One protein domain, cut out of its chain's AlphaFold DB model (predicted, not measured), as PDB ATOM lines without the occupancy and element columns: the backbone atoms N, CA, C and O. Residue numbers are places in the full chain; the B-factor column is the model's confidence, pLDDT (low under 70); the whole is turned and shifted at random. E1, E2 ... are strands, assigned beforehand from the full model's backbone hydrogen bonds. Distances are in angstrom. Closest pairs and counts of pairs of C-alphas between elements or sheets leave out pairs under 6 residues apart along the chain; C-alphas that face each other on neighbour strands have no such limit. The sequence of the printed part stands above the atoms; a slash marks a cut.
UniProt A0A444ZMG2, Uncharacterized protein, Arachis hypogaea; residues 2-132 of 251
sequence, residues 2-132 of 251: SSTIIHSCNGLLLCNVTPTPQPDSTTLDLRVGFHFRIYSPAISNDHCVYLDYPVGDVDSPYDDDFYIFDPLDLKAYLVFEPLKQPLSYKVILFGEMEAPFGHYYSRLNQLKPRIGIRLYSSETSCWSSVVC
ATOM      1  N   SER A   2      19.864  51.510 -28.528       65.88
ATOM      2  CA  SER A   2      21.020  50.627 -28.330       65.88
ATOM      3  C   SER A   2      20.715  49.297 -29.012       65.88
ATOM      4  O   SER A   2      19.576  48.834 -28.946       65.88
ATOM      5  N   SER A   3      21.695  48.709 -29.697       76.62
ATOM      6  CA  SER A   3      21.570  47.362 -30.252       76.62
ATOM      7  C   SER A   3      22.588  46.458 -29.582       76.62
ATOM      8  O   SER A   3      23.768  46.802 -29.507       76.62
ATOM      9  N   THR A   4      22.128  45.319 -29.079       87.56
ATOM     10  CA  THR A   4      22.968  44.317 -28.423       87.56
ATOM     11  C   THR A   4      22.825  42.989 -29.145       87.56
ATOM     12  O   THR A   4      21.719  42.586 -29.504       87.56
ATOM     13  N   ILE A   5      23.944  42.303 -29.372       90.00
ATOM     14  CA  ILE A   5      23.924  40.927 -29.873       90.00
ATOM     15  C   ILE A   5      23.394  40.052 -28.738       90.00
ATOM     16  O   ILE A   5      23.939  40.083 -27.636       90.00
ATOM     17  N   ILE A   6      22.330  39.301 -29.006       90.38
ATOM     18  CA  ILE A   6      21.709  38.405 -28.022       90.38
ATOM     19  C   ILE A   6      21.995  36.936 -28.311       90.38
ATOM     20  O   ILE A   6      22.041  36.137 -27.381       90.38
ATOM     21  N   HIS A   7      22.211  36.576 -29.577       92.75
ATOM     22  CA  HIS A   7      22.571  35.217 -29.964       92.75
ATOM     23  C   HIS A   7      23.322  35.215 -31.298       92.75
ATOM     24  O   HIS A   7      23.114  36.088 -32.143       92.75
ATOM     25  N   SER A   8      24.157  34.205 -31.518       92.31
ATOM     26  CA  SER A   8      24.818  33.956 -32.799       92.31
ATOM     27  C   SER A   8      24.701  32.486 -33.166       92.31
ATOM     28  O   SER A   8      24.845  31.631 -32.299       92.31
ATOM     29  N   CYS A   9      24.473  32.179 -34.439       92.19
ATOM     30  CA  CYS A   9      24.437  30.800 -34.918       92.19
ATOM     31  C   CYS A   9      24.966  30.731 -36.351       92.19
ATOM     32  O   CYS A   9      24.447  31.418 -37.230       92.19
ATOM     33  N   ASN A  10      26.005  29.920 -36.576       90.50
ATOM     34  CA  ASN A  10      26.557  29.614 -37.902       90.50
ATOM     35  C   ASN A  10      26.796  30.846 -38.798       90.50
ATOM     36  O   ASN A  10      26.513  30.835 -39.995       90.50
ATOM     37  N   GLY A  11      27.318  31.926 -38.209       89.38
ATOM     38  CA  GLY A  11      27.663  33.158 -38.923       89.38
ATOM     39  C   GLY A  11      26.524  34.172 -39.074       89.38
ATOM     40  O   GLY A  11      26.763  35.248 -39.615       89.38
ATOM     41  N   LEU A  12      25.318  33.889 -38.575       91.81
ATOM     42  CA  LEU A  12      24.277  34.900 -38.396       91.81
ATOM     43  C   LEU A  12      24.250  35.415 -36.956       91.81
ATOM     44  O   LEU A  12      24.485  34.666 -36.003       91.81
ATOM     45  N   LEU A  13      23.928  36.697 -36.810       93.38
ATOM     46  CA  LEU A  13      23.755  37.382 -35.537       93.38
ATOM     47  C   LEU A  13      22.291  37.777 -35.364       93.38
ATOM     48  O   LEU A  13      21.679  38.343 -36.270       93.38
ATOM     49  N   LEU A  14      21.755  37.506 -34.181       93.19
ATOM     50  CA  LEU A  14      20.479  38.020 -33.714       93.19
ATOM     51  C   LEU A  14      20.766  39.137 -32.713       93.19
ATOM     52  O   LEU A  14      21.471  38.931 -31.721       93.19
ATOM     53  N   CYS A  15      20.200  40.310 -32.971       90.81
ATOM     54  CA  CYS A  15      20.351  41.488 -32.130       90.81
ATOM     55  C   CYS A  15      18.998  41.937 -31.579       90.81
ATOM     56  O   CYS A  15      18.009  41.976 -32.313       90.81
ATOM     57  N   ASN A  16      18.975  42.334 -30.307       86.12
ATOM     58  CA  ASN A  16      17.853  43.057 -29.715       86.12
ATOM     59  C   ASN A  16      18.062  44.562 -29.916       86.12
ATOM     60  O   ASN A  16      19.190  45.059 -29.827       86.12
ATOM     61  N   VAL A  17      16.982  45.288 -30.184       76.38
ATOM     62  CA  VAL A  17      16.973  46.748 -30.224       76.38
ATOM     63  C   VAL A  17      15.996  47.241 -29.177       76.38
ATOM     64  O   VAL A  17      14.783  47.112 -29.330       76.38
ATOM     65  N   THR A  18      16.540  47.837 -28.118       68.19
ATOM     66  CA  THR A  18      15.727  48.428 -27.061       68.19
ATOM     67  C   THR A  18      15.431  49.898 -27.376       68.19
ATOM     68  O   THR A  18      16.339  50.659 -27.767       68.19
ATOM     69  N   PRO A  19      14.167  50.339 -27.225       64.31
ATOM     70  CA  PRO A  19      13.831  51.753 -27.299       64.31
ATOM     71  C   PRO A  19      14.615  52.524 -26.235       64.31
ATOM     72  O   PRO A  19      14.758  52.076 -25.100       64.31
ATOM     73  N   THR A  20      15.131  53.702 -26.580       58.31
ATOM     74  CA  THR A  20      15.656  54.620 -25.560       58.31
ATOM     75  C   THR A  20      14.479  55.181 -24.766       58.31
ATOM     76  O   THR A  20      13.588  55.749 -25.403       58.31
ATOM     77  N   PRO A  21      14.454  55.056 -23.424       55.84
ATOM     78  CA  PRO A  21      13.357  55.586 -22.623       55.84
ATOM     79  C   PRO A  21      13.257  57.100 -22.836       55.84
ATOM     80  O   PRO A  21      14.235  57.825 -22.640       55.84
ATOM     81  N   GLN A  22      12.099  57.576 -23.303       55.22
ATOM     82  CA  GLN A  22      11.833  59.008 -23.436       55.22
ATOM     83  C   GLN A  22      11.316  59.557 -22.097       55.22
ATOM     84  O   GLN A  22      10.402  58.961 -21.527       55.22
ATOM     85  N   PRO A  23      11.861  60.684 -21.600       52.03
ATOM     86  CA  PRO A  23      11.544  61.214 -20.270       52.03
ATOM     87  C   PRO A  23      10.084  61.666 -20.101       52.03
ATOM     88  O   PRO A  23       9.609  61.731 -18.972       52.03
ATOM     89  N   ASP A  24       9.361  61.905 -21.201       50.50
ATOM     90  CA  ASP A  24       8.004  62.472 -21.180       50.50
ATOM     91  C   ASP A  24       6.896  61.438 -21.458       50.50
ATOM     92  O   ASP A  24       5.723  61.787 -21.600       50.50
ATOM     93  N   SER A  25       7.237  60.148 -21.542       47.81
ATOM     94  CA  SER A  25       6.250  59.088 -21.747       47.81
ATOM     95  C   SER A  25       5.635  58.650 -20.418       47.81
ATOM     96  O   SER A  25       6.093  57.721 -19.753       47.81
ATOM     97  N   THR A  26       4.551  59.310 -20.018       48.38
ATOM     98  CA  THR A  26       3.630  58.739 -19.035       48.38
ATOM     99  C   THR A  26       2.895  57.567 -19.690       48.38
ATOM    100  O   THR A  26       1.985  57.762 -20.494       48.38
ATOM    101  N   THR A  27       3.311  56.343 -19.353       49.00
ATOM    102  CA  THR A  27       2.598  55.080 -19.629       49.00
ATOM    103  C   THR A  27       2.318  54.734 -21.102       49.00
ATOM    104  O   THR A  27       1.290  54.118 -21.377       49.00
ATOM    105  N   LEU A  28       3.196  55.060 -22.067       45.47
ATOM    106  CA  LEU A  28       3.102  54.356 -23.356       45.47
ATOM    107  C   LEU A  28       3.635  52.940 -23.183       45.47
ATOM    108  O   LEU A  28       4.737  52.740 -22.678       45.47
ATOM    109  N   ASP A  29       2.823  51.993 -23.631       53.94
ATOM    110  CA  ASP A  29       3.134  50.588 -23.819       53.94
ATOM    111  C   ASP A  29       4.621  50.371 -24.166       53.94
ATOM    112  O   ASP A  29       5.047  50.624 -25.295       53.94
ATOM    113  N   LEU A  30       5.414  49.923 -23.179       53.34
ATOM    114  CA  LEU A  30       6.860  49.689 -23.313       53.34
ATOM    115  C   LEU A  30       7.177  48.770 -24.505       53.34
ATOM    116  O   LEU A  30       8.288  48.804 -25.020       53.34
ATOM    117  N   ARG A  31       6.198  47.987 -24.978       55.62
ATOM    118  CA  ARG A  31       6.299  47.054 -26.106       55.62
ATOM    119  C   ARG A  31       6.385  47.757 -27.465       55.62
ATOM    120  O   ARG A  31       6.900  47.169 -28.416       55.62
ATOM    121  N   VAL A  32       5.931  49.011 -27.575       55.47
ATOM    122  CA  VAL A  32       5.990  49.799 -28.818       55.47
ATOM    123  C   VAL A  32       7.434  50.231 -29.061       55.47
ATOM    124  O   VAL A  32       7.903  51.252 -28.563       55.47
ATOM    125  N   GLY A  33       8.159  49.425 -29.835       63.94
ATOM    126  CA  GLY A  33       9.523  49.738 -30.262       63.94
ATOM    127  C   GLY A  33      10.539  48.614 -30.078       63.94
ATOM    128  O   GLY A  33      11.638  48.736 -30.623       63.94
ATOM    129  N   PHE A  34      10.201  47.527 -29.380       72.75
ATOM    130  CA  PHE A  34      11.049  46.332 -29.363       72.75
ATOM    131  C   PHE A  34      11.019  45.668 -30.737       72.75
ATOM    132  O   PHE A  34       9.953  45.393 -31.276       72.75
ATOM    133  N   HIS A  35      12.193  45.438 -31.317       83.19
ATOM    134  CA  HIS A  35      12.336  44.729 -32.587       83.19
ATOM    135  C   HIS A  35      13.619  43.911 -32.547       83.19
ATOM    136  O   HIS A  35      14.621  44.330 -31.954       83.19
ATOM    137  N   PHE A  36      13.610  42.773 -33.229       88.38
ATOM    138  CA  PHE A  36      14.819  41.995 -33.448       88.38
ATOM    139  C   PHE A  36      15.410  42.314 -34.816       88.38
ATOM    140  O   PHE A  36      14.703  42.660 -35.767       88.38
ATOM    141  N   ARG A  37      16.731  42.182 -34.925       90.12
ATOM    142  CA  ARG A  37      17.441  42.262 -36.203       90.12
ATOM    143  C   ARG A  37      18.246  41.001 -36.430       90.12
ATOM    144  O   ARG A  37      18.971  40.570 -35.536       90.12
ATOM    145  N   ILE A  38      18.150  40.460 -37.638       90.94
ATOM    146  CA  ILE A  38      19.058  39.427 -38.128       90.94
ATOM    147  C   ILE A  38      20.098  40.088 -39.014       90.94
ATOM    148  O   ILE A  38      19.756  40.809 -39.954       90.94
ATOM    149  N   TYR A  39      21.362  39.837 -38.705       89.38
ATOM    150  CA  TYR A  39      22.501  40.390 -39.417       89.38
ATOM    151  C   TYR A  39      23.446  39.277 -39.867       89.38
ATOM    152  O   TYR A  39      23.769  38.373 -39.095       89.38
ATOM    153  N   SER A  40      23.908  39.360 -41.114       87.75
ATOM    154  CA  SER A  40      24.981  38.517 -41.640       87.75
ATOM    155  C   SER A  40      26.238  39.371 -41.828       87.75
ATOM    156  O   SER A  40      26.293  40.150 -42.779       87.75
ATOM    157  N   PRO A  41      27.270  39.220 -40.979       82.31
ATOM    158  CA  PRO A  41      28.521  39.971 -41.117       82.31
ATOM    159  C   PRO A  41      29.278  39.676 -42.415       82.31
ATOM    160  O   PRO A  41      30.138  40.451 -42.816       82.31
ATOM    161  N   ALA A  42      28.985  38.545 -43.061       78.38
ATOM    162  CA  ALA A  42      29.652  38.121 -44.286       78.38
ATOM    163  C   ALA A  42      29.138  38.843 -45.547       78.38
ATOM    164  O   ALA A  42      29.783  38.770 -46.592       78.38
ATOM    165  N   ILE A  43      27.989  39.527 -45.478       74.31
ATOM    166  CA  ILE A  43      27.389  40.216 -46.626       74.31
ATOM    167  C   ILE A  43      27.718  41.711 -46.528       74.31
ATOM    168  O   ILE A  43      27.268  42.400 -45.619       74.31
ATOM    169  N   SER A  44      28.470  42.232 -47.500       56.34
ATOM    170  CA  SER A  44      29.040  43.593 -47.512       56.34
ATOM    171  C   SER A  44      28.038  44.756 -47.581       56.34
ATOM    172  O   SER A  44      28.459  45.908 -47.606       56.34
ATOM    173  N   ASN A  45      26.733  44.485 -47.667       60.00
ATOM    174  CA  ASN A  45      25.725  45.480 -48.053       60.00
ATOM    175  C   ASN A  45      24.823  45.952 -46.900       60.00
ATOM    176  O   ASN A  45      23.727  46.440 -47.167       60.00
ATOM    177  N   ASP A  46      25.235  45.787 -45.636       62.41
ATOM    178  CA  ASP A  46      24.442  46.191 -44.455       62.41
ATOM    179  C   ASP A  46      23.002  45.633 -44.444       62.41
ATOM    180  O   ASP A  46      22.088  46.173 -43.814       62.41
ATOM    181  N   HIS A  47      22.778  44.521 -45.151       69.38
ATOM    182  CA  HIS A  47      21.455  43.932 -45.270       69.38
ATOM    183  C   HIS A  47      21.079  43.287 -43.936       69.38
ATOM    184  O   HIS A  47      21.679  42.298 -43.510       69.38
ATOM    185  N   CYS A  48      20.095  43.877 -43.264       81.38
ATOM    186  CA  CYS A  48      19.539  43.377 -42.019       81.38
ATOM    187  C   CYS A  48      18.050  43.097 -42.200       81.38
ATOM    188  O   CYS A  48      17.325  43.884 -42.814       81.38
ATOM    189  N   VAL A  49      17.597  41.967 -41.662       86.94
ATOM    190  CA  VAL A  49      16.170  41.638 -41.625       86.94
ATOM    191  C   VAL A  49      15.606  42.140 -40.309       86.94
ATOM    192  O   VAL A  49      16.132  41.822 -39.242       86.94
ATOM    193  N   TYR A  50      14.542  42.929 -40.403       87.06
ATOM    194  CA  TYR A  50      13.799  43.427 -39.256       87.06
ATOM    195  C   TYR A  50      12.688  42.444 -38.937       87.06
ATOM    196  O   TYR A  50      11.912  42.072 -39.815       87.06
ATOM    197  N   LEU A  51      12.640  42.021 -37.682       86.88
ATOM    198  CA  LEU A  51      11.553  41.219 -37.159       86.88
ATOM    199  C   LEU A  51      10.813  42.080 -36.151       86.88
ATOM    200  O   LEU A  51      11.367  42.440 -35.104       86.88
ATOM    201  N   ASP A  52       9.568  42.395 -36.478       81.81
ATOM    202  CA  ASP A  52       8.660  42.985 -35.512       81.81
ATOM    203  C   ASP A  52       8.542  42.045 -34.320       81.81
ATOM    204  O   ASP A  52       8.537  40.816 -34.471       81.81
ATOM    205  N   TYR A  53       8.487  42.621 -33.122       76.06
ATOM    206  CA  TYR A  53       8.146  41.840 -31.948       76.06
ATOM    207  C   TYR A  53       6.803  41.151 -32.209       76.06
ATOM    208  O   TYR A  53       5.906  41.800 -32.754       76.06
ATOM    209  N   PRO A  54       6.635  39.864 -31.861       72.38
ATOM    210  CA  PRO A  54       5.353  39.195 -32.006       72.38
ATOM    211  C   PRO A  54       4.352  39.793 -31.009       72.38
ATOM    212  O   PRO A  54       4.126  39.259 -29.924       72.38
ATOM    213  N   VAL A  55       3.779  40.940 -31.375       58.38
ATOM    214  CA  VAL A  55       2.668  41.590 -30.688       58.38
ATOM    215  C   VAL A  55       1.415  40.841 -31.114       58.38
ATOM    216  O   VAL A  55       1.024  40.883 -32.277       58.38
ATOM    217  N   GLY A  56       0.818  40.102 -30.190       56.06
ATOM    218  CA  GLY A  56      -0.393  39.344 -30.468       56.06
ATOM    219  C   GLY A  56      -0.612  38.225 -29.468       56.06
ATOM    220  O   GLY A  56       0.331  37.767 -28.816       56.06
ATOM    221  N   ASP A  57      -1.869  37.812 -29.372       52.09
ATOM    222  CA  ASP A  57      -2.403  36.857 -28.409       52.09
ATOM    223  C   ASP A  57      -1.698  35.500 -28.518       52.09
ATOM    224  O   ASP A  57      -1.395  35.000 -29.608       52.09
ATOM    225  N   VAL A  58      -1.321  34.894 -27.393       52.22
ATOM    226  CA  VAL A  58      -1.031  33.457 -27.394       52.22
ATOM    227  C   VAL A  58      -2.367  32.778 -27.161       52.22
ATOM    228  O   VAL A  58      -2.938  32.966 -26.091       52.22
ATOM    229  N   ASP A  59      -2.848  32.001 -28.134       46.25
ATOM    230  CA  ASP A  59      -3.997  31.124 -27.912       46.25
ATOM    231  C   ASP A  59      -3.688  30.231 -26.707       46.25
ATOM    232  O   ASP A  59      -2.819  29.352 -26.760       46.25
ATOM    233  N   SER A  60      -4.350  30.507 -25.583       46.06
ATOM    234  CA  SER A  60      -4.228  29.682 -24.394       46.06
ATOM    235  C   SER A  60      -4.969  28.370 -24.660       46.06
ATOM    236  O   SER A  60      -6.154  28.398 -24.992       46.06
ATOM    237  N   PRO A  61      -4.340  27.198 -24.466       48.00
ATOM    238  CA  PRO A  61      -5.060  25.923 -24.482       48.00
ATOM    239  C   PRO A  61      -6.044  25.781 -23.302       48.00
ATOM    240  O   PRO A  61      -6.761  24.785 -23.217       48.00
ATOM    241  N   TYR A  62      -6.078  26.760 -22.391       47.19
ATOM    242  CA  TYR A  62      -6.955  26.825 -21.228       47.19
ATOM    243  C   TYR A  62      -7.679  28.185 -21.220       47.19
ATOM    244  O   TYR A  62      -7.021  29.184 -20.956       47.19
ATOM    245  N   ASP A  63      -8.975  28.181 -21.557       49.28
ATOM    246  CA  ASP A  63     -10.035  29.210 -21.392       49.28
ATOM    247  C   ASP A  63      -9.637  30.695 -21.170       49.28
ATOM    248  O   ASP A  63      -8.924  30.989 -20.218       49.28
ATOM    249  N   ASP A  64     -10.187  31.605 -21.997       48.66
ATOM    250  CA  ASP A  64     -10.372  33.082 -21.881       48.66
ATOM    251  C   ASP A  64      -9.281  33.991 -21.245       48.66
ATOM    252  O   ASP A  64      -9.484  35.201 -21.121       48.66
ATOM    253  N   ASP A  65      -8.107  33.472 -20.887       51.06
ATOM    254  CA  ASP A  65      -7.007  34.237 -20.294       51.06
ATOM    255  C   ASP A  65      -5.969  34.641 -21.362       51.06
ATOM    256  O   ASP A  65      -5.324  33.802 -21.999       51.06
ATOM    257  N   PHE A  66      -5.773  35.953 -21.535       56.72
ATOM    258  CA  PHE A  66      -4.820  36.532 -22.490       56.72
ATOM    259  C   PHE A  66      -3.406  36.600 -21.898       56.72
ATOM    260  O   PHE A  66      -3.109  37.499 -21.122       56.72
ATOM    261  N   TYR A  67      -2.495  35.700 -22.263       58.16
ATOM    262  CA  TYR A  67      -1.113  35.766 -21.770       58.16
ATOM    263  C   TYR A  67      -0.205  36.585 -22.688       58.16
ATOM    264  O   TYR A  67      -0.202  36.395 -23.907       58.16
ATOM    265  N   ILE A  68       0.601  37.466 -22.094       59.88
ATOM    266  CA  ILE A  68       1.538  38.339 -22.813       59.88
ATOM    267  C   ILE A  68       2.967  38.040 -22.342       59.88
ATOM    268  O   ILE A  68       3.197  37.769 -21.166       59.88
ATOM    269  N   PHE A  69       3.924  38.092 -23.272       66.81
ATOM    270  CA  PHE A  69       5.353  38.040 -22.964       66.81
ATOM    271  C   PHE A  69       5.861  39.404 -22.506       66.81
ATOM    272  O   PHE A  69       5.716  40.374 -23.262       66.81
ATOM    273  N   ASP A  70       6.524  39.469 -21.350       68.62
ATOM    274  CA  ASP A  70       7.364  40.621 -21.018       68.62
ATOM    275  C   ASP A  70       8.601  40.623 -21.946       68.62
ATOM    276  O   ASP A  70       9.391  39.672 -21.915       68.62
ATOM    277  N   PRO A  71       8.800  41.662 -22.785       66.50
ATOM    278  CA  PRO A  71       9.975  41.769 -23.649       66.50
ATOM    279  C   PRO A  71      11.316  41.718 -22.907       66.50
ATOM    280  O   PRO A  71      12.336  41.412 -23.532       66.50
ATOM    281  N   LEU A  72      11.343  42.051 -21.614       68.56
ATOM    282  CA  LEU A  72      12.552  42.052 -20.788       68.56
ATOM    283  C   LEU A  72      12.962  40.648 -20.327       68.56
ATOM    284  O   LEU A  72      14.158  40.410 -20.153       68.56
ATOM    285  N   ASP A  73      12.013  39.716 -20.227       72.38
ATOM    286  CA  ASP A  73      12.241  38.346 -19.743       72.38
ATOM    287  C   ASP A  73      12.296  37.302 -20.869       72.38
ATOM    288  O   ASP A  73      12.374  36.092 -20.634       72.38
ATOM    289  N   LEU A  74      12.320  37.757 -22.124       79.50
ATOM    290  CA  LEU A  74      12.494  36.879 -23.271       79.50
ATOM    291  C   LEU A  74      13.933  36.369 -23.414       79.50
ATOM    292  O   LEU A  74      14.906  37.128 -23.447       79.50
ATOM    293  N   LYS A  75      14.060  35.066 -23.671       87.88
ATOM    294  CA  LYS A  75      15.256  34.452 -24.252       87.88
ATOM    295  C   LYS A  75      15.019  34.119 -25.710       87.88
ATOM    296  O   LYS A  75      14.094  33.390 -26.051       87.88
ATOM    297  N   ALA A  76      15.883  34.651 -26.565       90.44
ATOM    298  CA  ALA A  76      15.806  34.464 -28.000       90.44
ATOM    299  C   ALA A  76      16.982  33.622 -28.495       90.44
ATOM    300  O   ALA A  76      18.135  33.935 -28.196       90.44
ATOM    301  N   TYR A  77      16.694  32.605 -29.304       93.75
ATOM    302  CA  TYR A  77      17.704  31.779 -29.953       93.75
ATOM    303  C   TYR A  77      17.525  31.835 -31.467       93.75
ATOM    304  O   TYR A  77      16.417  31.742 -31.999       93.75
ATOM    305  N   LEU A  78      18.646  31.997 -32.160       94.44
ATOM    306  CA  LEU A  78      18.721  31.925 -33.613       94.44
ATOM    307  C   LEU A  78      19.100  30.510 -34.024       94.44
ATOM    308  O   LEU A  78      20.117  29.994 -33.567       94.44
ATOM    309  N   VAL A  79      18.316  29.931 -34.924       94.31
ATOM    310  CA  VAL A  79      18.574  28.622 -35.520       94.31
ATOM    311  C   VAL A  79      18.865  28.832 -36.991       94.31
ATOM    312  O   VAL A  79      17.995  29.264 -37.748       94.31
ATOM    313  N   PHE A  80      20.097  28.547 -37.390       92.31
ATOM    314  CA  PHE A  80      20.525  28.671 -38.772       92.31
ATOM    315  C   PHE A  80      21.397  27.486 -39.154       92.31
ATOM    316  O   PHE A  80      22.440  27.255 -38.550       92.31
ATOM    317  N   GLU A  81      20.970  26.734 -40.161       89.75
ATOM    318  CA  GLU A  81      21.671  25.546 -40.639       89.75
ATOM    319  C   GLU A  81      22.071  25.774 -42.103       89.75
ATOM    320  O   GLU A  81      21.326  25.396 -43.005       89.75
ATOM    321  N   PRO A  82      23.238  26.393 -42.376       87.69
ATOM    322  CA  PRO A  82      23.603  26.862 -43.720       87.69
ATOM    323  C   PRO A  82      23.744  25.743 -44.761       87.69
ATOM    324  O   PRO A  82      23.762  26.010 -45.960       87.69
ATOM    325  N   LEU A  83      23.875  24.494 -44.306       88.25
ATOM    326  CA  LEU A  83      23.983  23.315 -45.164       88.25
ATOM    327  C   LEU A  83      22.619  22.709 -45.528       88.25
ATOM    328  O   LEU A  83      22.548  21.916 -46.467       88.25
ATOM    329  N   LYS A  84      21.542  23.060 -44.812       85.75
ATOM    330  CA  LYS A  84      20.187  22.613 -45.151       85.75
ATOM    331  C   LYS A  84      19.609  23.498 -46.253       85.75
ATOM    332  O   LYS A  84      19.840  24.703 -46.292       85.75
ATOM    333  N   GLN A  85      18.882  22.864 -47.171       84.38
ATOM    334  CA  GLN A  85      18.206  23.525 -48.284       84.38
ATOM    335  C   GLN A  85      16.686  23.305 -48.173       84.38
ATOM    336  O   GLN A  85      16.283  22.177 -47.873       84.38
ATOM    337  N   PRO A  86      15.848  24.322 -48.452       85.25
ATOM    338  CA  PRO A  86      16.232  25.687 -48.825       85.25
ATOM    339  C   PRO A  86      16.927  26.426 -47.671       85.25
ATOM    340  O   PRO A  86      16.734  26.089 -46.507       85.25
ATOM    341  N   LEU A  87      17.767  27.409 -48.007       87.06
ATOM    342  CA  LEU A  87      18.464  28.209 -47.006       87.06
ATOM    343  C   LEU A  87      17.443  28.996 -46.176       87.06
ATOM    344  O   LEU A  87      16.853  29.960 -46.663       87.06
ATOM    345  N   SER A  88      17.263  28.596 -44.924       91.06
ATOM    346  CA  SER A  88      16.344  29.244 -44.001       91.06
ATOM    347  C   SER A  88      16.924  29.327 -42.594       91.06
ATOM    348  O   SER A  88      17.781  28.548 -42.174       91.06
ATOM    349  N   TYR A  89      16.471  30.338 -41.864       92.62
ATOM    350  CA  TYR A  89      16.681  30.484 -40.432       92.62
ATOM    351  C   TYR A  89      15.345  30.586 -39.699       92.62
ATOM    352  O   TYR A  89      14.317  30.988 -40.266       92.62
ATOM    353  N   LYS A  90      15.383  30.258 -38.410       94.00
ATOM    354  CA  LYS A  90      14.277  30.423 -37.469       94.00
ATOM    355  C   LYS A  90      14.739  31.237 -36.265       94.00
ATOM    356  O   LYS A  90      15.899  31.151 -35.869       94.00
ATOM    357  N   VAL A  91      13.829  31.996 -35.668       93.62
ATOM    358  CA  VAL A  91      14.052  32.630 -34.359       93.62
ATOM    359  C   VAL A  91      13.041  32.057 -33.392       93.62
ATOM    360  O   VAL A  91      11.844  32.097 -33.666       93.62
ATOM    361  N   ILE A  92      13.520  31.525 -32.277       92.00
ATOM    362  CA  ILE A  92      12.670  31.021 -31.208       92.00
ATOM    363  C   ILE A  92      12.783  31.934 -29.996       92.00
ATOM    364  O   ILE A  92      13.887  32.278 -29.576       92.00
ATOM    365  N   LEU A  93      11.640  32.339 -29.458       89.31
ATOM    366  CA  LEU A  93      11.541  33.106 -28.227       89.31
ATOM    367  C   LEU A  93      10.909  32.222 -27.162       89.31
ATOM    368  O   LEU A  93       9.832  31.668 -27.383       89.31
ATOM    369  N   PHE A  94      11.569  32.141 -26.017       86.56
ATOM    370  CA  PHE A  94      11.024  31.623 -24.775       86.56
ATOM    371  C   PHE A  94      10.795  32.797 -23.840       86.56
ATOM    372  O   PHE A  94      11.638  33.687 -23.759       86.56
ATOM    373  N   GLY A  95       9.705  32.784 -23.094       79.81
ATOM    374  CA  GLY A  95       9.507  33.763 -22.035       79.81
ATOM    375  C   GLY A  95       8.421  33.343 -21.083       79.81
ATOM    376  O   GLY A  95       7.553  32.541 -21.432       79.81
ATOM    377  N   GLU A  96       8.488  33.882 -19.877       73.25
ATOM    378  CA  GLU A  96       7.416  33.714 -18.914       73.25
ATOM    379  C   GLU A  96       6.193  34.520 -19.360       73.25
ATOM    380  O   GLU A  96       6.285  35.603 -19.941       73.25
ATOM    381  N   MET A  97       5.032  33.917 -19.163       67.00
ATOM    382  CA  MET A  97       3.735  34.476 -19.491       67.00
ATOM    383  C   MET A  97       3.131  35.087 -18.237       67.00
ATOM    384  O   MET A  97       2.866  34.373 -17.266       67.00
ATOM    385  N   GLU A  98       2.832  36.380 -18.290       60.09
ATOM    386  CA  GLU A  98       2.064  37.045 -17.243       60.09
ATOM    387  C   GLU A  98       0.573  37.057 -17.589       60.09
ATOM    388  O   GLU A  98       0.182  37.258 -18.744       60.09
ATOM    389  N   ALA A  99      -0.270  36.831 -16.579       58.59
ATOM    390  CA  ALA A  99      -1.702  37.069 -16.703       58.59
ATOM    391  C   ALA A  99      -1.965  38.590 -16.742       58.59
ATOM    392  O   ALA A  99      -1.269  39.336 -16.046       58.59
ATOM    393  N   PRO A 100      -2.977  39.082 -17.479       54.75
ATOM    394  CA  PRO A 100      -3.266  40.507 -17.544       54.75
ATOM    395  C   PRO A 100      -3.562  41.083 -16.159       54.75
ATOM    396  O   PRO A 100      -4.259  40.470 -15.341       54.75
ATOM    397  N   PHE A 101      -3.085  42.308 -15.924       53.53
ATOM    398  CA  PHE A 101      -3.416  43.110 -14.749       53.53
ATOM    399  C   PHE A 101      -4.943  43.224 -14.598       53.53
ATOM    400  O   PHE A 101      -5.597  43.978 -15.314       53.53
ATOM    401  N   GLY A 102      -5.521  42.455 -13.671       50.66
ATOM    402  CA  GLY A 102      -6.972  42.424 -13.451       50.66
ATOM    403  C   GLY A 102      -7.489  41.167 -12.750       50.66
ATOM    404  O   GLY A 102      -8.446  41.252 -11.987       50.66
ATOM    405  N   HIS A 103      -6.804  40.028 -12.876       50.28
ATOM    406  CA  HIS A 103      -7.146  38.791 -12.145       50.28
ATOM    407  C   HIS A 103      -6.447  38.692 -10.777       50.28
ATOM    408  O   HIS A 103      -6.251  37.613 -10.221       50.28
ATOM    409  N   TYR A 104      -6.092  39.851 -10.218       48.59
ATOM    410  CA  TYR A 104      -5.112  40.023  -9.147       48.59
ATOM    411  C   TYR A 104      -5.541  39.474  -7.770       48.59
ATOM    412  O   TYR A 104      -4.752  39.537  -6.835       48.59
ATOM    413  N   TYR A 105      -6.744  38.902  -7.600       47.81
ATOM    414  CA  TYR A 105      -7.207  38.534  -6.250       47.81
ATOM    415  C   TYR A 105      -7.990  37.239  -6.036       47.81
ATOM    416  O   TYR A 105      -8.437  37.031  -4.911       47.81
ATOM    417  N   SER A 106      -8.153  36.327  -6.998       47.28
ATOM    418  CA  SER A 106      -8.986  35.141  -6.701       47.28
ATOM    419  C   SER A 106      -8.387  33.771  -6.967       47.28
ATOM    420  O   SER A 106      -8.943  32.804  -6.444       47.28
ATOM    421  N   ARG A 107      -7.261  33.625  -7.677       45.28
ATOM    422  CA  ARG A 107      -6.720  32.287  -7.956       45.28
ATOM    423  C   ARG A 107      -5.185  32.245  -8.000       45.28
ATOM    424  O   ARG A 107      -4.580  32.606  -8.994       45.28
ATOM    425  N   LEU A 108      -4.629  31.634  -6.944       44.91
ATOM    426  CA  LEU A 108      -3.506  30.679  -6.969       44.91
ATOM    427  C   LEU A 108      -2.097  31.210  -6.616       44.91
ATOM    428  O   LEU A 108      -1.265  31.438  -7.483       44.91
ATOM    429  N   ASN A 109      -1.742  31.062  -5.330       41.97
ATOM    430  CA  ASN A 109      -0.413  30.598  -4.873       41.97
ATOM    431  C   ASN A 109      -0.063  29.177  -5.415       41.97
ATOM    432  O   ASN A 109       0.552  28.369  -4.725       41.97
ATOM    433  N   GLN A 110      -0.544  28.809  -6.606       49.88
ATOM    434  CA  GLN A 110      -0.523  27.445  -7.157       49.88
ATOM    435  C   GLN A 110      -0.398  27.397  -8.692       49.88
ATOM    436  O   GLN A 110      -0.215  26.304  -9.225       49.88
ATOM    437  N   LEU A 111      -0.481  28.519  -9.425       53.22
ATOM    438  CA  LEU A 111      -0.146  28.505 -10.852       53.22
ATOM    439  C   LEU A 111       1.356  28.700 -10.976       53.22
ATOM    440  O   LEU A 111       1.882  29.775 -10.703       53.22
ATOM    441  N   LYS A 112       2.041  27.622 -11.356       55.00
ATOM    442  CA  LYS A 112       3.432  27.675 -11.803       55.00
ATOM    443  C   LYS A 112       3.552  28.671 -12.968       55.00
ATOM    444  O   LYS A 112       2.602  28.753 -13.757       55.00
ATOM    445  N   PRO A 113       4.678  29.401 -13.095       55.09
ATOM    446  CA  PRO A 113       4.899  30.286 -14.234       55.09
ATOM    447  C   PRO A 113       4.723  29.492 -15.530       55.09
ATOM    448  O   PRO A 113       5.250  28.387 -15.682       55.09
ATOM    449  N   ARG A 114       3.907  30.027 -16.440       66.81
ATOM    450  CA  ARG A 114       3.706  29.451 -17.771       66.81
ATOM    451  C   ARG A 114       4.790  30.008 -18.683       66.81
ATOM    452  O   ARG A 114       5.113  31.185 -18.606       66.81
ATOM    453  N   ILE A 115       5.350  29.168 -19.541       72.62
ATOM    454  CA  ILE A 115       6.389  29.552 -20.499       72.62
ATOM    455  C   ILE A 115       5.769  29.564 -21.886       72.62
ATOM    456  O   ILE A 115       5.307  28.548 -22.388       72.62
ATOM    457  N   GLY A 116       5.769  30.707 -22.542       77.94
ATOM    458  CA  GLY A 116       5.369  30.775 -23.932       77.94
ATOM    459  C   GLY A 116       6.526  30.464 -24.873       77.94
ATOM    460  O   GLY A 116       7.682  30.773 -24.578       77.94
ATOM    461  N   ILE A 117       6.192  29.918 -26.043       84.94
ATOM    462  CA  ILE A 117       7.130  29.756 -27.154       84.94
ATOM    463  C   ILE A 117       6.571  30.455 -28.399       84.94
ATOM    464  O   ILE A 117       5.455  30.172 -28.849       84.94
ATOM    465  N   ARG A 118       7.360  31.369 -28.972       87.06
ATOM    466  CA  ARG A 118       7.102  31.992 -30.281       87.06
ATOM    467  C   ARG A 118       8.169  31.561 -31.266       87.06
ATOM    468  O   ARG A 118       9.352  31.576 -30.940       87.06
ATOM    469  N   LEU A 119       7.752  31.235 -32.482       90.62
ATOM    470  CA  LEU A 119       8.647  30.805 -33.547       90.62
ATOM    471  C   LEU A 119       8.446  31.672 -34.786       90.62
ATOM    472  O   LEU A 119       7.364  31.682 -35.371       90.62
ATOM    473  N   TYR A 120       9.498  32.356 -35.210       92.12
ATOM    474  CA  TYR A 120       9.585  32.968 -36.528       92.12
ATOM    475  C   TYR A 120      10.255  31.999 -37.499       92.12
ATOM    476  O   TYR A 120      11.301  31.432 -37.170       92.12
ATOM    477  N   SER A 121       9.706  31.864 -38.705       91.88
ATOM    478  CA  SER A 121      10.371  31.192 -39.824       91.88
ATOM    479  C   SER A 121      10.607  32.173 -40.965       91.88
ATOM    480  O   SER A 121       9.680  32.845 -41.413       91.88
ATOM    481  N   SER A 122      11.838  32.221 -41.475       92.38
ATOM    482  CA  SER A 122      12.165  32.995 -42.683       92.38
ATOM    483  C   SER A 122      11.475  32.464 -43.944       92.38
ATOM    484  O   SER A 122      11.199  33.240 -44.853       92.38
ATOM    485  N   GLU A 123      11.122  31.174 -43.984       91.44
ATOM    486  CA  GLU A 123      10.437  30.559 -45.132       91.44
ATOM    487  C   GLU A 123       9.026  31.116 -45.318       91.44
ATOM    488  O   GLU A 123       8.593  31.373 -46.438       91.44
ATOM    489  N   THR A 124       8.312  31.319 -44.210       90.94
ATOM    490  CA  THR A 124       6.960  31.895 -44.204       90.94
ATOM    491  C   THR A 124       6.973  33.395 -43.938       90.94
ATOM    492  O   THR A 124       5.954  34.057 -44.116       90.94
ATOM    493  N   SER A 125       8.116  33.936 -43.504       90.00
ATOM    494  CA  SER A 125       8.278  35.322 -43.058       90.00
ATOM    495  C   SER A 125       7.253  35.734 -41.993       90.00
ATOM    496  O   SER A 125       6.816  36.881 -41.961       90.00
ATOM    497  N   CYS A 126       6.851  34.801 -41.125       88.38
ATOM    498  CA  CYS A 126       5.791  35.008 -40.140       88.38
ATOM    499  C   CYS A 126       6.140  34.395 -38.780       88.38
ATOM    500  O   CYS A 126       6.842  33.383 -38.689       88.38
ATOM    501  N   TRP A 127       5.597  35.004 -37.726       88.38
ATOM    502  CA  TRP A 127       5.565  34.432 -36.385       88.38
ATOM    503  C   TRP A 127       4.447  33.397 -36.258       88.38
ATOM    504  O   TRP A 127       3.379  33.531 -36.850       88.38
ATOM    505  N   SER A 128       4.689  32.384 -35.439       85.94
ATOM    506  CA  SER A 128       3.731  31.353 -35.052       85.94
ATOM    507  C   SER A 128       3.822  31.090 -33.549       85.94
ATOM    508  O   SER A 128       4.855  31.341 -32.915       85.94
ATOM    509  N   SER A 129       2.720  30.623 -32.968       78.69
ATOM    510  CA  SER A 129       2.665  30.121 -31.599       78.69
ATOM    511  C   SER A 129       2.958  28.625 -31.591       78.69
ATOM    512  O   SER A 129       2.527  27.894 -32.482       78.69
ATOM    513  N   VAL A 130       3.689  28.163 -30.581       75.75
ATOM    514  CA  VAL A 130       3.866  26.730 -30.342       75.75
ATOM    515  C   VAL A 130       3.160  26.385 -29.043       75.75
ATOM    516  O   VAL A 130       3.476  26.940 -27.992       75.75
ATOM    517  N   VAL A 131       2.201  25.464 -29.123       68.81
ATOM    518  CA  VAL A 131       1.543  24.893 -27.949       68.81
ATOM    519  C   VAL A 131       2.217  23.562 -27.643       68.81
ATOM    520  O   VAL A 131       2.112  22.612 -28.415       68.81
ATOM    521  N   CYS A 132       2.918  23.488 -26.517       69.62
ATOM    522  CA  CYS A 132       3.567  22.268 -26.051       69.62
ATOM    523  C   CYS A 132       3.407  22.114 -24.537       69.62
ATOM    524  O   CYS A 132       3.289  23.099 -23.809       69.62
TER     525      CYS A 132
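AT A GLANCE: This is residues 2 to 132 of the 251 residues of an uncharacterized protein of Arachis hypogaea (UniProt A0A444ZMG2). Two strongly twisted four-stranded sheets make a sandwich, two sheets face to face, with their strands crossed at 46 degrees. Residues 22 to 29 and residues 104 to 112 stick out from this body, and the long link of residues 53 to 74 takes the chain from the one sheet to the other. The printed part has 131 residues with eight named strands, E1 to E8 in order along the chain, and no named helix; the sheets run E1 E2 E3 E4 and E5 E6 E7 E8, both antiparallel. The class is all strand, though under half of the residues, 54 of 131, are in named elements. The whole is only just loose, close to compact, with a radius of gyration of the C-alphas of 16.9 A, and flat, spanning 55 by 40 by 21 A.

HOW THE PARTS SIT: The first sheet is a meander, each strand the antiparallel neighbour of the one before: E1, residues 2 to 9, E2, residues 12 to 18, E3, residues 35 to 39, and E4, residues 48 to 52. In the hairpin E1 and E2, N 14 and O 7 are 2.8 A apart, within hydrogen-bond range. E2 and E3 have N 13 and O 39 at 2.8 A, and E3 and E4 have N 36 and O 51 at 2.9 A. The second meander is E5, residues 75 to 80, E6, residues 89 to 98, E7, residues 114 to 121, and E8, residues 126 to 130. Here N 77 and O 92 of E5 and E6 are 2.8 A apart, N 93 and O 118 of E6 and E7 2.8 A, and N 128 and O 119 of E8 and E7 2.8 A. Residues 68 to 69 pair antiparallel with residues 97 to 98 of E6. Between the sheets, the closest C-alphas of E1 and E5 are those of Cys 9 and Phe 80, 5.9 A apart, and of E2 and E5 those of Leu 14 and Leu 78, 6.3 A. E4 and E5 are apart, as are E3 and E7.

IN THESE COORDINATES: E1 begins at C-alpha 2, (21.020, 50.627, -28.330), and is 21.2 A long; E2 is 19.6 A. E6, the longest strand by residues, runs 28.2 A from C-alpha 89 at (16.681, 30.484, -40.432), and E7 is 23.1 A. E8 ends at C-alpha 130, (3.866, 26.730, -30.342).

THE WHOLE: The C-alphas of Ser 44 and Ser 106, the two farthest apart, are 56.4 A apart. The printed part has no cut. The links E2 to E3, E4 to E5 and E6 to E7 are long. The mean pLDDT of the printed part is 72.6; 59 residues are under 70, among them 18 to 33, 55 to 72 and 97 to 114.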